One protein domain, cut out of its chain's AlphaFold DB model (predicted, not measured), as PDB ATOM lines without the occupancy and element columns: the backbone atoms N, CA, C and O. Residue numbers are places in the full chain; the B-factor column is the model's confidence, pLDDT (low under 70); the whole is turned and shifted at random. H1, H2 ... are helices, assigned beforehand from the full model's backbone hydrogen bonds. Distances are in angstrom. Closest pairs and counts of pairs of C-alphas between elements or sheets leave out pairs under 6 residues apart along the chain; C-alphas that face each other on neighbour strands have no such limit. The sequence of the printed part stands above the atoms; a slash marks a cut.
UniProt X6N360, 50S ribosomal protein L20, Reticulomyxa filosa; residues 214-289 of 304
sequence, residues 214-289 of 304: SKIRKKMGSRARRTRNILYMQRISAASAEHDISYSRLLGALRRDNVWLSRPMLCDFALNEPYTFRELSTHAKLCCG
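This is residues 214 to 289 of the 304 residues of the protein "50S ribosomal protein L20" of Reticulomyxa filosa (UniProt X6N360). One long helix, H1, sticks out as an arm with its first half, residues 214 to 227, while its later part joins three short helices, H2, H3 and H4, in a compact head. In the head the contacts go round as a ring, from H1 to H2 to H4 to H3 and back to H1, and the helices cross instead of lying side by side. The printed part has 76 residues with four named helices, in the order H1, H2, H3, H4, and no named strand; the class is all helix. The whole is loose, with a radius of gyration of the C-alphas of 14.3 A, and it spans 49 by 24 by 16 A, the arm making the length.

Begin with H1, residues 214 to 242, and look first at its residues 229 to 239, which alone touch H3, residues 263 to 272. The closest C-alphas there are those of Ile 236 and Cys 267, 5.6 A apart, and the two helices run the same way at a steep tilt of 52 degrees. With residues 233 to 241 alone H1 touches H2, residues 247 to 256, about perpendicular at 87 degrees; the closest C-alphas, of Ser 237 and Tyr 247, are 5.1 A apart. Move on to H4, residues 274 to 287, whose residues 281 to 287 alone touch H2: the closest C-alphas, of Ala 253 and Ala 284, are 5.0 A apart, and the two run the same way at a tilt of 68 degrees, only just steep. With residues 276 to 277 alone H4 touches H3, closest at the C-alphas of Ala 270 and Phe 277, 5.5 A apart; they run opposite ways at a steep tilt of 52 degrees. H1 and H4 are close but not clearly touching, and H2 and H3 are apart. The helix packing is mostly crossed, with 0 of the 4 touching pairs at a shallow tilt. Every O i to N i+4 pair is within hydrogen-bond range in H2, H3 and H4, and 24 of 25 are in H1.

Find C-alpha 214 at (-67.341, -28.437, -2.944); from there H1 runs 42.7 A to C-alpha 242 at (-29.996, -43.586, -16.955). H2 measures 14.3 A from C-alpha 247 to C-alpha 256, and H3 14.2 A from C-alpha 263 to C-alpha 272. H4 runs 19.9 A from C-alpha 274 to C-alpha 287 at (-21.254, -29.004, -10.339).

Look to the two ends for the C-alphas farthest apart, those of Ser 214 and Gly 289, at 50.1 A. Without the free residues 214 to 227 the body has 62 residues and spans 29 by 19 by 16 A. The links H1 to H2 and H3 to H4 are tight, and H2 to H3 is short. The printed part has no cut; its mean pLDDT is 92.3, and no printed residue is under 70.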
ATOM      1  N   SER A 214     -68.283 -29.563  -2.953       81.69
ATOM      2  CA  SER A 214     -67.341 -28.437  -2.944       81.69
ATOM      3  C   SER A 214     -66.194 -28.637  -1.939       81.69
ATOM      4  O   SER A 214     -65.038 -28.349  -2.257       81.69
ATOM      5  N   LYS A 215     -66.484 -29.199  -0.755       83.25
ATOM      6  CA  LYS A 215     -65.486 -29.525   0.277       83.25
ATOM      7  C   LYS A 215     -64.561 -30.651  -0.188       83.25
ATOM      8  O   LYS A 215     -63.341 -30.537  -0.057       83.25
ATOM      9  N   ILE A 216     -65.125 -31.699  -0.792       84.81
ATOM     10  CA  ILE A 216     -64.367 -32.806  -1.389       84.81
ATOM     11  C   ILE A 216     -63.467 -32.280  -2.506       84.81
ATOM     12  O   ILE A 216     -62.275 -32.563  -2.486       84.81
ATOM     13  N   ARG A 217     -63.979 -31.453  -3.425       83.56
ATOM     14  CA  ARG A 217     -63.197 -30.870  -4.527       83.56
ATOM     15  C   ARG A 217     -61.977 -30.101  -4.023       83.56
ATOM     16  O   ARG A 217     -60.879 -30.313  -4.529       83.56
ATOM     17  N   LYS A 218     -62.145 -29.262  -2.994       82.75
ATOM     18  CA  LYS A 218     -61.024 -28.552  -2.358       82.75
ATOM     19  C   LYS A 218     -59.985 -29.527  -1.793       82.75
ATOM     20  O   LYS A 218     -58.797 -29.377  -2.063       82.75
ATOM     21  N   LYS A 219     -60.423 -30.566  -1.071       84.19
ATOM     22  CA  LYS A 219     -59.532 -31.607  -0.525       84.19
ATOM     23  C   LYS A 219     -58.810 -32.392  -1.631       84.19
ATOM     24  O   LYS A 219     -57.618 -32.676  -1.512       84.19
ATOM     25  N   MET A 220     -59.522 -32.724  -2.705       84.38
ATOM     26  CA  MET A 220     -59.006 -33.451  -3.864       84.38
ATOM     27  C   MET A 220     -57.988 -32.627  -4.653       84.38
ATOM     28  O   MET A 220     -57.003 -33.197  -5.100       84.38
ATOM     29  N   GLY A 221     -58.137 -31.300  -4.746       86.75
ATOM     30  CA  GLY A 221     -57.150 -30.429  -5.396       86.75
ATOM     31  C   GLY A 221     -55.755 -30.536  -4.769       86.75
ATOM     32  O   GLY A 221     -54.762 -30.748  -5.469       86.75
ATOM     33  N   SER A 222     -55.672 -30.494  -3.435       87.44
ATOM     34  CA  SER A 222     -54.400 -30.670  -2.720       87.44
ATOM     35  C   SER A 222     -53.834 -32.085  -2.861       87.44
ATOM     36  O   SER A 222     -52.618 -32.258  -2.905       87.44
ATOM     37  N   ARG A 223     -54.690 -33.114  -2.925       91.19
ATOM     38  CA  ARG A 223     -54.258 -34.500  -3.186       91.19
ATOM     39  C   ARG A 223     -53.713 -34.651  -4.604       91.19
ATOM     40  O   ARG A 223     -52.595 -35.116  -4.753       91.19
ATOM     41  N   ALA A 224     -54.423 -34.140  -5.607       92.06
ATOM     42  CA  ALA A 224     -54.009 -34.176  -7.006       92.06
ATOM     43  C   ALA A 224     -52.655 -33.485  -7.237       92.06
ATOM     44  O   ALA A 224     -51.838 -33.980  -8.008       92.06
ATOM     45  N   ARG A 225     -52.370 -32.370  -6.542       90.62
ATOM     46  CA  ARG A 225     -51.040 -31.731  -6.591       90.62
ATOM     47  C   ARG A 225     -49.937 -32.648  -6.052       90.62
ATOM     48  O   ARG A 225     -48.879 -32.731  -6.665       90.62
ATOM     49  N   ARG A 226     -50.179 -33.342  -4.934       92.44
ATOM     50  CA  ARG A 226     -49.216 -34.304  -4.370       92.44
ATOM     51  C   ARG A 226     -49.013 -35.498  -5.299       92.44
ATOM     52  O   ARG A 226     -47.871 -35.829  -5.580       92.44
ATOM     53  N   THR A 227     -50.093 -36.071  -5.830       95.38
ATOM     54  CA  THR A 227     -50.031 -37.192  -6.778       95.38
ATOM     55  C   THR A 227     -49.221 -36.830  -8.022       95.38
ATOM     56  O   THR A 227     -48.323 -37.577  -8.390       95.38
ATOM     57  N   ARG A 228     -49.450 -35.651  -8.622       95.50
ATOM     58  CA  ARG A 228     -48.637 -35.174  -9.757       95.50
ATOM     59  C   ARG A 228     -47.166 -35.004  -9.392       95.50
ATOM     60  O   ARG A 228     -46.307 -35.453 -10.136       95.50
ATOM     61  N   ASN A 229     -46.871 -34.407  -8.237       94.69
ATOM     62  CA  ASN A 229     -45.487 -34.242  -7.791       94.69
ATOM     63  C   ASN A 229     -44.774 -35.585  -7.598       94.69
ATOM     64  O   ASN A 229     -43.618 -35.694  -7.986       94.69
ATOM     65  N   ILE A 230     -45.450 -36.592  -7.039       96.50
ATOM     66  CA  ILE A 230     -44.894 -37.944  -6.880       96.50
ATOM     67  C   ILE A 230     -44.556 -38.538  -8.251       96.50
ATOM     68  O   ILE A 230     -43.436 -38.996  -8.446       96.50
ATOM     69  N   LEU A 231     -45.478 -38.445  -9.213       96.69
ATOM     70  CA  LEU A 231     -45.255 -38.930 -10.578       96.69
ATOM     71  C   LEU A 231     -44.068 -38.232 -11.253       96.69
ATOM     72  O   LEU A 231     -43.233 -38.892 -11.864       96.69
ATOM     73  N   TYR A 232     -43.953 -36.908 -11.114       97.25
ATOM     74  CA  TYR A 232     -42.810 -36.169 -11.656       97.25
ATOM     75  C   TYR A 232     -41.496 -36.598 -11.000       97.25
ATOM     76  O   TYR A 232     -40.506 -36.784 -11.695       97.25
ATOM     77  N   MET A 233     -41.472 -36.801  -9.680       96.31
ATOM     78  CA  MET A 233     -40.266 -37.273  -8.992       96.31
ATOM     79  C   MET A 233     -39.859 -38.675  -9.447       96.31
ATOM     80  O   MET A 233     -38.681 -38.896  -9.692       96.31
ATOM     81  N   GLN A 234     -40.818 -39.587  -9.616       97.12
ATOM     82  CA  GLN A 234     -40.560 -40.942 -10.110       97.12
ATOM     83  C   GLN A 234     -39.970 -40.929 -11.523       97.12
ATOM     84  O   GLN A 234     -38.962 -41.583 -11.767       97.12
ATOM     85  N   ARG A 235     -40.550 -40.138 -12.433       97.50
ATOM     86  CA  ARG A 235     -40.076 -40.026 -13.821       97.50
ATOM     87  C   ARG A 235     -38.684 -39.415 -13.914       97.50
ATOM     88  O   ARG A 235     -37.817 -39.985 -14.560       97.50
ATOM     89  N   ILE A 236     -38.446 -38.303 -13.214       97.38
ATOM     90  CA  ILE A 236     -37.118 -37.674 -13.187       97.38
ATOM     91  C   ILE A 236     -36.104 -38.623 -12.546       97.38
ATOM     92  O   ILE A 236     -34.979 -38.688 -13.013       97.38
ATOM     93  N   SER A 237     -36.483 -39.362 -11.498       96.44
ATOM     94  CA  SER A 237     -35.582 -40.325 -10.858       96.44
ATOM     95  C   SER A 237     -35.213 -41.490 -11.774       96.44
ATOM     96  O   SER A 237     -34.097 -41.986 -11.666       96.44
ATOM     97  N   ALA A 238     -36.130 -41.941 -12.632       96.88
ATOM     98  CA  ALA A 238     -35.841 -42.970 -13.626       96.88
ATOM     99  C   ALA A 238     -34.873 -42.436 -14.691       96.88
ATOM    100  O   ALA A 238     -33.807 -43.007 -14.883       96.88
ATOM    101  N   ALA A 239     -35.172 -41.274 -15.278       96.81
ATOM    102  CA  ALA A 239     -34.306 -40.651 -16.278       96.81
ATOM    103  C   ALA A 239     -32.928 -40.258 -15.712       96.81
ATOM    104  O   ALA A 239     -31.907 -40.381 -16.374       96.81
ATOM    105  N   SER A 240     -32.860 -39.802 -14.456       95.50
ATOM    106  CA  SER A 240     -31.582 -39.468 -13.824       95.50
ATOM    107  C   SER A 240     -30.726 -40.711 -13.564       95.50
ATOM    108  O   SER A 240     -29.501 -40.619 -13.602       95.50
ATOM    109  N   ALA A 241     -31.356 -41.868 -13.320       92.56
ATOM    110  CA  ALA A 241     -30.654 -43.137 -13.163       92.56
ATOM    111  C   ALA A 241     -29.986 -43.592 -14.471       92.56
ATOM    112  O   ALA A 241     -28.864 -44.079 -14.417       92.56
ATOM    113  N   GLU A 242     -30.609 -43.351 -15.631       94.00
ATOM    114  CA  GLU A 242     -29.996 -43.586 -16.955       94.00
ATOM    115  C   GLU A 242     -28.761 -42.706 -17.209       94.00
ATOM    116  O   GLU A 242     -27.927 -43.007 -18.060       94.00
ATOM    117  N   HIS A 243     -28.628 -41.613 -16.459       92.38
ATOM    118  CA  HIS A 243     -27.480 -40.722 -16.497       92.38
ATOM    119  C   HIS A 243     -26.637 -40.809 -15.223       92.38
ATOM    120  O   HIS A 243     -25.998 -39.825 -14.882       92.38
ATOM    121  N   ASP A 244     -26.613 -41.922 -14.488       91.62
ATOM    122  CA  ASP A 244     -25.748 -42.159 -13.313       91.62
ATOM    123  C   ASP A 244     -25.751 -41.046 -12.244       91.62
ATOM    124  O   ASP A 244     -24.749 -40.795 -11.565       91.62
ATOM    125  N   ILE A 245     -26.860 -40.322 -12.087       91.06
ATOM    126  CA  ILE A 245     -26.993 -39.285 -11.066       91.06
ATOM    127  C   ILE A 245     -28.288 -39.485 -10.287       91.06
ATOM    128  O   ILE A 245     -29.376 -39.638 -10.838       91.06
ATOM    129  N   SER A 246     -28.191 -39.476  -8.958       91.69
ATOM    130  CA  SER A 246     -29.391 -39.562  -8.133       91.69
ATOM    131  C   SER A 246     -30.191 -38.264  -8.222       91.69
ATOM    132  O   SER A 246     -29.633 -37.164  -8.240       91.69
ATOM    133  N   TYR A 247     -31.516 -38.383  -8.211       93.81
ATOM    134  CA  TYR A 247     -32.451 -37.258  -8.262       93.81
ATOM    135  C   TYR A 247     -32.087 -36.104  -7.306       93.81
ATOM    136  O   TYR A 247     -32.085 -34.930  -7.686       93.81
ATOM    137  N   SER A 248     -31.765 -36.438  -6.052       91.19
ATOM    138  CA  SER A 248     -31.421 -35.457  -5.018       91.19
ATOM    139  C   SER A 248     -30.123 -34.718  -5.337       91.19
ATOM    140  O   SER A 248     -30.047 -33.510  -5.116       91.19
ATOM    141  N   ARG A 249     -29.122 -35.423  -5.884       91.62
ATOM    142  CA  ARG A 249     -27.862 -34.813  -6.324       91.62
ATOM    143  C   ARG A 249     -28.093 -33.909  -7.529       91.62
ATOM    144  O   ARG A 249     -27.657 -32.768  -7.482       91.62
ATOM    145  N   LEU A 250     -28.859 -34.359  -8.527       93.81
ATOM    146  CA  LEU A 250     -29.206 -33.566  -9.712       93.81
ATOM    147  C   LEU A 250     -29.861 -32.230  -9.334       93.81
ATOM    148  O   LEU A 250     -29.373 -31.166  -9.701       93.81
ATOM    149  N   LEU A 251     -30.924 -32.263  -8.526       93.31
ATOM    150  CA  LEU A 251     -31.589 -31.033  -8.088       93.31
ATOM    151  C   LEU A 251     -30.734 -30.166  -7.169       93.31
ATOM    152  O   LEU A 251     -30.846 -28.943  -7.213       93.31
ATOM    153  N   GLY A 252     -29.923 -30.782  -6.307       90.75
ATOM    154  CA  GLY A 252     -28.986 -30.059  -5.454       90.75
ATOM    155  C   GLY A 252     -27.934 -29.315  -6.274       90.75
ATOM    156  O   GLY A 252     -27.626 -28.168  -5.967       90.75
ATOM    157  N   ALA A 253     -27.420 -29.938  -7.338       90.88
ATOM    158  CA  ALA A 253     -26.486 -29.320  -8.274       90.88
ATOM    159  C   ALA A 253     -27.112 -28.122  -8.981       90.88
ATOM    160  O   ALA A 253     -26.586 -27.021  -8.881       90.88
ATOM    161  N   LEU A 254     -28.272 -28.328  -9.613       93.19
ATOM    162  CA  LEU A 254     -28.961 -27.285 -10.375       93.19
ATOM    163  C   LEU A 254     -29.300 -26.075  -9.497       93.19
ATOM    164  O   LEU A 254     -29.147 -24.937  -9.920       93.19
ATOM    165  N   ARG A 255     -29.697 -26.298  -8.239       91.94
ATOM    166  CA  ARG A 255     -29.947 -25.198  -7.294       91.94
ATOM    167  C   ARG A 255     -28.687 -24.445  -6.892       91.94
ATOM    168  O   ARG A 255     -28.755 -23.231  -6.755       91.94
ATOM    169  N   ARG A 256     -27.573 -25.150  -6.666       89.19
ATOM    170  CA  ARG A 256     -26.283 -24.514  -6.343       89.19
ATOM    171  C   ARG A 256     -25.775 -23.662  -7.499       89.19
ATOM    172  O   ARG A 256     -25.181 -22.621  -7.259       89.19
ATOM    173  N   ASP A 257     -26.076 -24.085  -8.717       90.06
ATOM    174  CA  ASP A 257     -25.749 -23.375  -9.946       90.06
ATOM    175  C   ASP A 257     -26.789 -22.304 -10.342       90.06
ATOM    176  O   ASP A 257     -26.761 -21.752 -11.433       90.06
ATOM    177  N   ASN A 258     -27.738 -21.981  -9.455       92.12
ATOM    178  CA  ASN A 258     -28.801 -20.995  -9.696       92.12
ATOM    179  C   ASN A 258     -29.733 -21.310 -10.886       92.12
ATOM    180  O   ASN A 258     -30.437 -20.431 -11.385       92.12
ATOM    181  N   VAL A 259     -29.824 -22.576 -11.297       91.69
ATOM    182  CA  VAL A 259     -30.760 -23.050 -12.321       91.69
ATOM    183  C   VAL A 259     -32.105 -23.393 -11.669       91.69
ATOM    184  O   VAL A 259     -32.337 -24.484 -11.134       91.69
ATOM    185  N   TRP A 260     -33.033 -22.434 -11.703       91.56
ATOM    186  CA  TRP A 260     -34.359 -22.535 -11.082       91.56
ATOM    187  C   TRP A 260     -35.371 -23.283 -11.958       91.56
ATOM    188  O   TRP A 260     -36.335 -22.709 -12.460       91.56
ATOM    189  N   LEU A 261     -35.185 -24.593 -12.116       93.25
ATOM    190  CA  LEU A 261     -36.117 -25.430 -12.874       93.25
ATOM    191  C   LEU A 261     -37.232 -26.013 -12.005       93.25
ATOM    192  O   LEU A 261     -37.025 -26.560 -10.917       93.25
ATOM    193  N   SER A 262     -38.457 -25.933 -12.524       94.75
ATOM    194  CA  SER A 262     -39.608 -26.578 -11.904       94.75
ATOM    195  C   SER A 262     -39.627 -28.079 -12.222       94.75
ATOM    196  O   SER A 262     -39.265 -28.510 -13.314       94.75
ATOM    197  N   ARG A 263     -40.092 -28.898 -11.268       95.06
ATOM    198  CA  ARG A 263     -40.274 -30.352 -11.454       95.06
ATOM    199  C   ARG A 263     -41.106 -30.736 -12.690       95.06
ATOM    200  O   ARG A 263     -40.705 -31.688 -13.344       95.06
ATOM    201  N   PRO A 264     -42.239 -30.078 -13.020       95.62
ATOM    202  CA  PRO A 264     -42.955 -30.405 -14.251       95.62
ATOM    203  C   PRO A 264     -42.102 -30.155 -15.501       95.62
ATOM    204  O   PRO A 264     -42.016 -31.057 -16.316       95.62
ATOM    205  N   MET A 265     -41.377 -29.033 -15.595       96.81
ATOM    206  CA  MET A 265     -40.483 -28.780 -16.741       96.81
ATOM    207  C   MET A 265     -39.362 -29.820 -16.842       96.81
ATOM    208  O   MET A 265     -39.126 -30.363 -17.911       96.81
ATOM    209  N   LEU A 266     -38.717 -30.157 -15.722       96.56
ATOM    210  CA  LEU A 266     -37.715 -31.231 -15.676       96.56
ATOM    211  C   LEU A 266     -38.283 -32.592 -16.101       96.56
ATOM    212  O   LEU A 266     -37.587 -33.369 -16.742       96.56
ATOM    213  N   CYS A 267     -39.533 -32.888 -15.737       97.44
ATOM    214  CA  CYS A 267     -40.210 -34.107 -16.170       97.44
ATOM    215  C   CYS A 267     -40.514 -34.083 -17.671       97.44
ATOM    216  O   CYS A 267     -40.413 -35.123 -18.312       97.44
ATOM    217  N   ASP A 268     -40.903 -32.931 -18.214       97.12
ATOM    218  CA  ASP A 268     -41.203 -32.789 -19.637       97.12
ATOM    219  C   ASP A 268     -39.923 -32.912 -20.475       97.12
ATOM    220  O   ASP A 268     -39.934 -33.622 -21.476       97.12
ATOM    221  N   PHE A 269     -38.800 -32.341 -20.017       97.00
ATOM    222  CA  PHE A 269     -37.489 -32.559 -20.639       97.00
ATOM    223  C   PHE A 269     -37.088 -34.034 -20.611       97.00
ATOM    224  O   PHE A 269     -36.701 -34.578 -21.636       97.00
ATOM    225  N   ALA A 270     -37.259 -34.711 -19.473       96.19
ATOM    226  CA  ALA A 270     -36.943 -36.134 -19.357       96.19
ATOM    227  C   ALA A 270     -37.756 -37.029 -20.316       96.19
ATOM    228  O   ALA A 270     -37.273 -38.083 -20.708       96.19
ATOM    229  N   LEU A 271     -38.988 -36.642 -20.670       95.88
ATOM    230  CA  LEU A 271     -39.867 -37.449 -21.524       95.88
ATOM    231  C   LEU A 271     -39.783 -37.090 -23.009       95.88
ATOM    232  O   LEU A 271     -39.823 -37.984 -23.849       95.88
ATOM    233  N   ASN A 272     -39.727 -35.798 -23.331       97.38
ATOM    234  CA  ASN A 272     -39.856 -35.314 -24.705       97.38
ATOM    235  C   ASN A 272     -38.510 -34.905 -25.317       97.38
ATOM    236  O   ASN A 272     -38.369 -34.927 -26.535       97.38
ATOM    237  N   GLU A 273     -37.525 -34.530 -24.496       96.50
ATOM    238  CA  GLU A 273     -36.251 -33.962 -24.948       96.50
ATOM    239  C   GLU A 273     -35.052 -34.626 -24.244       96.50
ATOM    240  O   GLU A 273     -34.388 -34.010 -23.398       96.50
ATOM    241  N   PRO A 274     -34.721 -35.883 -24.599       94.06
ATOM    242  CA  PRO A 274     -33.666 -36.633 -23.917       94.06
ATOM    243  C   PRO A 274     -32.286 -35.975 -24.060       94.06
ATOM    244  O   PRO A 274     -31.480 -36.035 -23.136       94.06
ATOM    245  N   TYR A 275     -32.015 -35.292 -25.180       94.44
ATOM    246  CA  TYR A 275     -30.759 -34.565 -25.392       94.44
ATOM    247  C   TYR A 275     -30.605 -33.387 -24.419       94.44
ATOM    248  O   TYR A 275     -29.573 -33.266 -23.763       94.44
ATOM    249  N   THR A 276     -31.649 -32.568 -24.254       95.31
ATOM    250  CA  THR A 276     -31.664 -31.450 -23.297       95.31
ATOM    251  C   THR A 276     -31.480 -31.954 -21.864       95.31
ATOM    252  O   THR A 276     -30.703 -31.395 -21.087       95.31
ATOM    253  N   PHE A 277     -32.172 -33.040 -21.504       96.56
ATOM    254  CA  PHE A 277     -32.055 -33.636 -20.175       96.56
ATOM    255  C   PHE A 277     -30.656 -34.220 -19.920       96.56
ATOM    256  O   PHE A 277     -30.117 -34.054 -18.822       96.56
ATOM    257  N   ARG A 278     -30.030 -34.820 -20.941       94.88
ATOM    258  CA  ARG A 278     -28.644 -35.294 -20.880       94.88
ATOM    259  C   ARG A 278     -27.680 -34.150 -20.584       94.88
ATOM    260  O   ARG A 278     -26.909 -34.276 -19.638       94.88
ATOM    261  N   GLU A 279     -27.752 -33.035 -21.310       94.19
ATOM    262  CA  GLU A 279     -26.886 -31.870 -21.064       94.19
ATOM    263  C   GLU A 279     -27.058 -31.315 -19.645       94.19
ATOM    264  O   GLU A 279     -26.076 -31.098 -18.932       94.19
ATOM    265  N   LEU A 280     -28.302 -31.199 -19.165       94.25
ATOM    266  CA  LEU A 280     -28.587 -30.806 -17.780       94.25
ATOM    267  C   LEU A 280     -27.989 -31.785 -16.761       94.25
ATOM    268  O   LEU A 280     -27.482 -31.365 -15.718       94.25
ATOM    269  N   SER A 281     -28.046 -33.088 -17.039       94.31
ATOM    270  CA  SER A 281     -27.480 -34.113 -16.161       94.31
ATOM    271  C   SER A 281     -25.949 -34.065 -16.131       94.31
ATOM    272  O   SER A 281     -25.360 -34.143 -15.052       94.31
ATOM    273  N   THR A 282     -25.304 -33.853 -17.283       91.88
ATOM    274  CA  THR A 282     -23.854 -33.676 -17.409       91.88
ATOM    275  C   THR A 282     -23.412 -32.431 -16.650       91.88
ATOM    276  O   THR A 282     -22.517 -32.506 -15.809       91.88
ATOM    277  N   HIS A 283     -24.106 -31.311 -16.855       90.81
ATOM    278  CA  HIS A 283     -23.875 -30.069 -16.126       90.81
ATOM    279  C   HIS A 283     -23.995 -30.278 -14.610       90.81
ATOM    280  O   HIS A 283     -23.109 -29.916 -13.835       90.81
ATOM    281  N   ALA A 284     -25.058 -30.955 -14.169       92.94
ATOM    282  CA  ALA A 284     -25.255 -31.271 -12.762       92.94
ATOM    283  C   ALA A 284     -24.131 -32.159 -12.192       92.94
ATOM    284  O   ALA A 284     -23.713 -31.943 -11.053       92.94
ATOM    285  N   LYS A 285     -23.611 -33.131 -12.954       90.19
ATOM    286  CA  LYS A 285     -22.465 -33.961 -12.535       90.19
ATOM    287  C   LYS A 285     -21.201 -33.131 -12.314       90.19
ATOM    288  O   LYS A 285     -20.529 -33.347 -11.303       90.19
ATOM    289  N   LEU A 286     -20.918 -32.182 -13.211       87.94
ATOM    290  CA  LEU A 286     -19.782 -31.262 -13.103       87.94
ATOM    291  C   LEU A 286     -19.878 -30.427 -11.818       87.94
ATOM    292  O   LEU A 286     -18.968 -30.468 -10.991       87.94
ATOM    293  N   CYS A 287     -21.024 -29.787 -11.564       85.50
ATOM    294  CA  CYS A 287     -21.254 -29.004 -10.339       85.50
ATOM    295  C   CYS A 287     -21.201 -29.845  -9.049       85.50
ATOM    296  O   CYS A 287     -20.986 -29.323  -7.953       85.50
ATOM    297  N   CYS A 288     -21.459 -31.154  -9.138       78.69
ATOM    298  CA  CYS A 288     -21.401 -32.053  -7.988       78.69
ATOM    299  C   CYS A 288     -20.005 -32.582  -7.661       78.69
ATOM    300  O   CYS A 288     -19.867 -33.203  -6.610       78.69
ATOM    301  N   GLY A 289     -19.005 -32.390  -8.525       73.12
ATOM    302  CA  GLY A 289     -17.699 -33.036  -8.365       73.12
ATOM    303  C   GLY A 289     -17.752 -34.565  -8.506       73.12
ATOM    304  O   GLY A 289     -16.829 -35.255  -8.085       73.12
TER     305      GLY A 289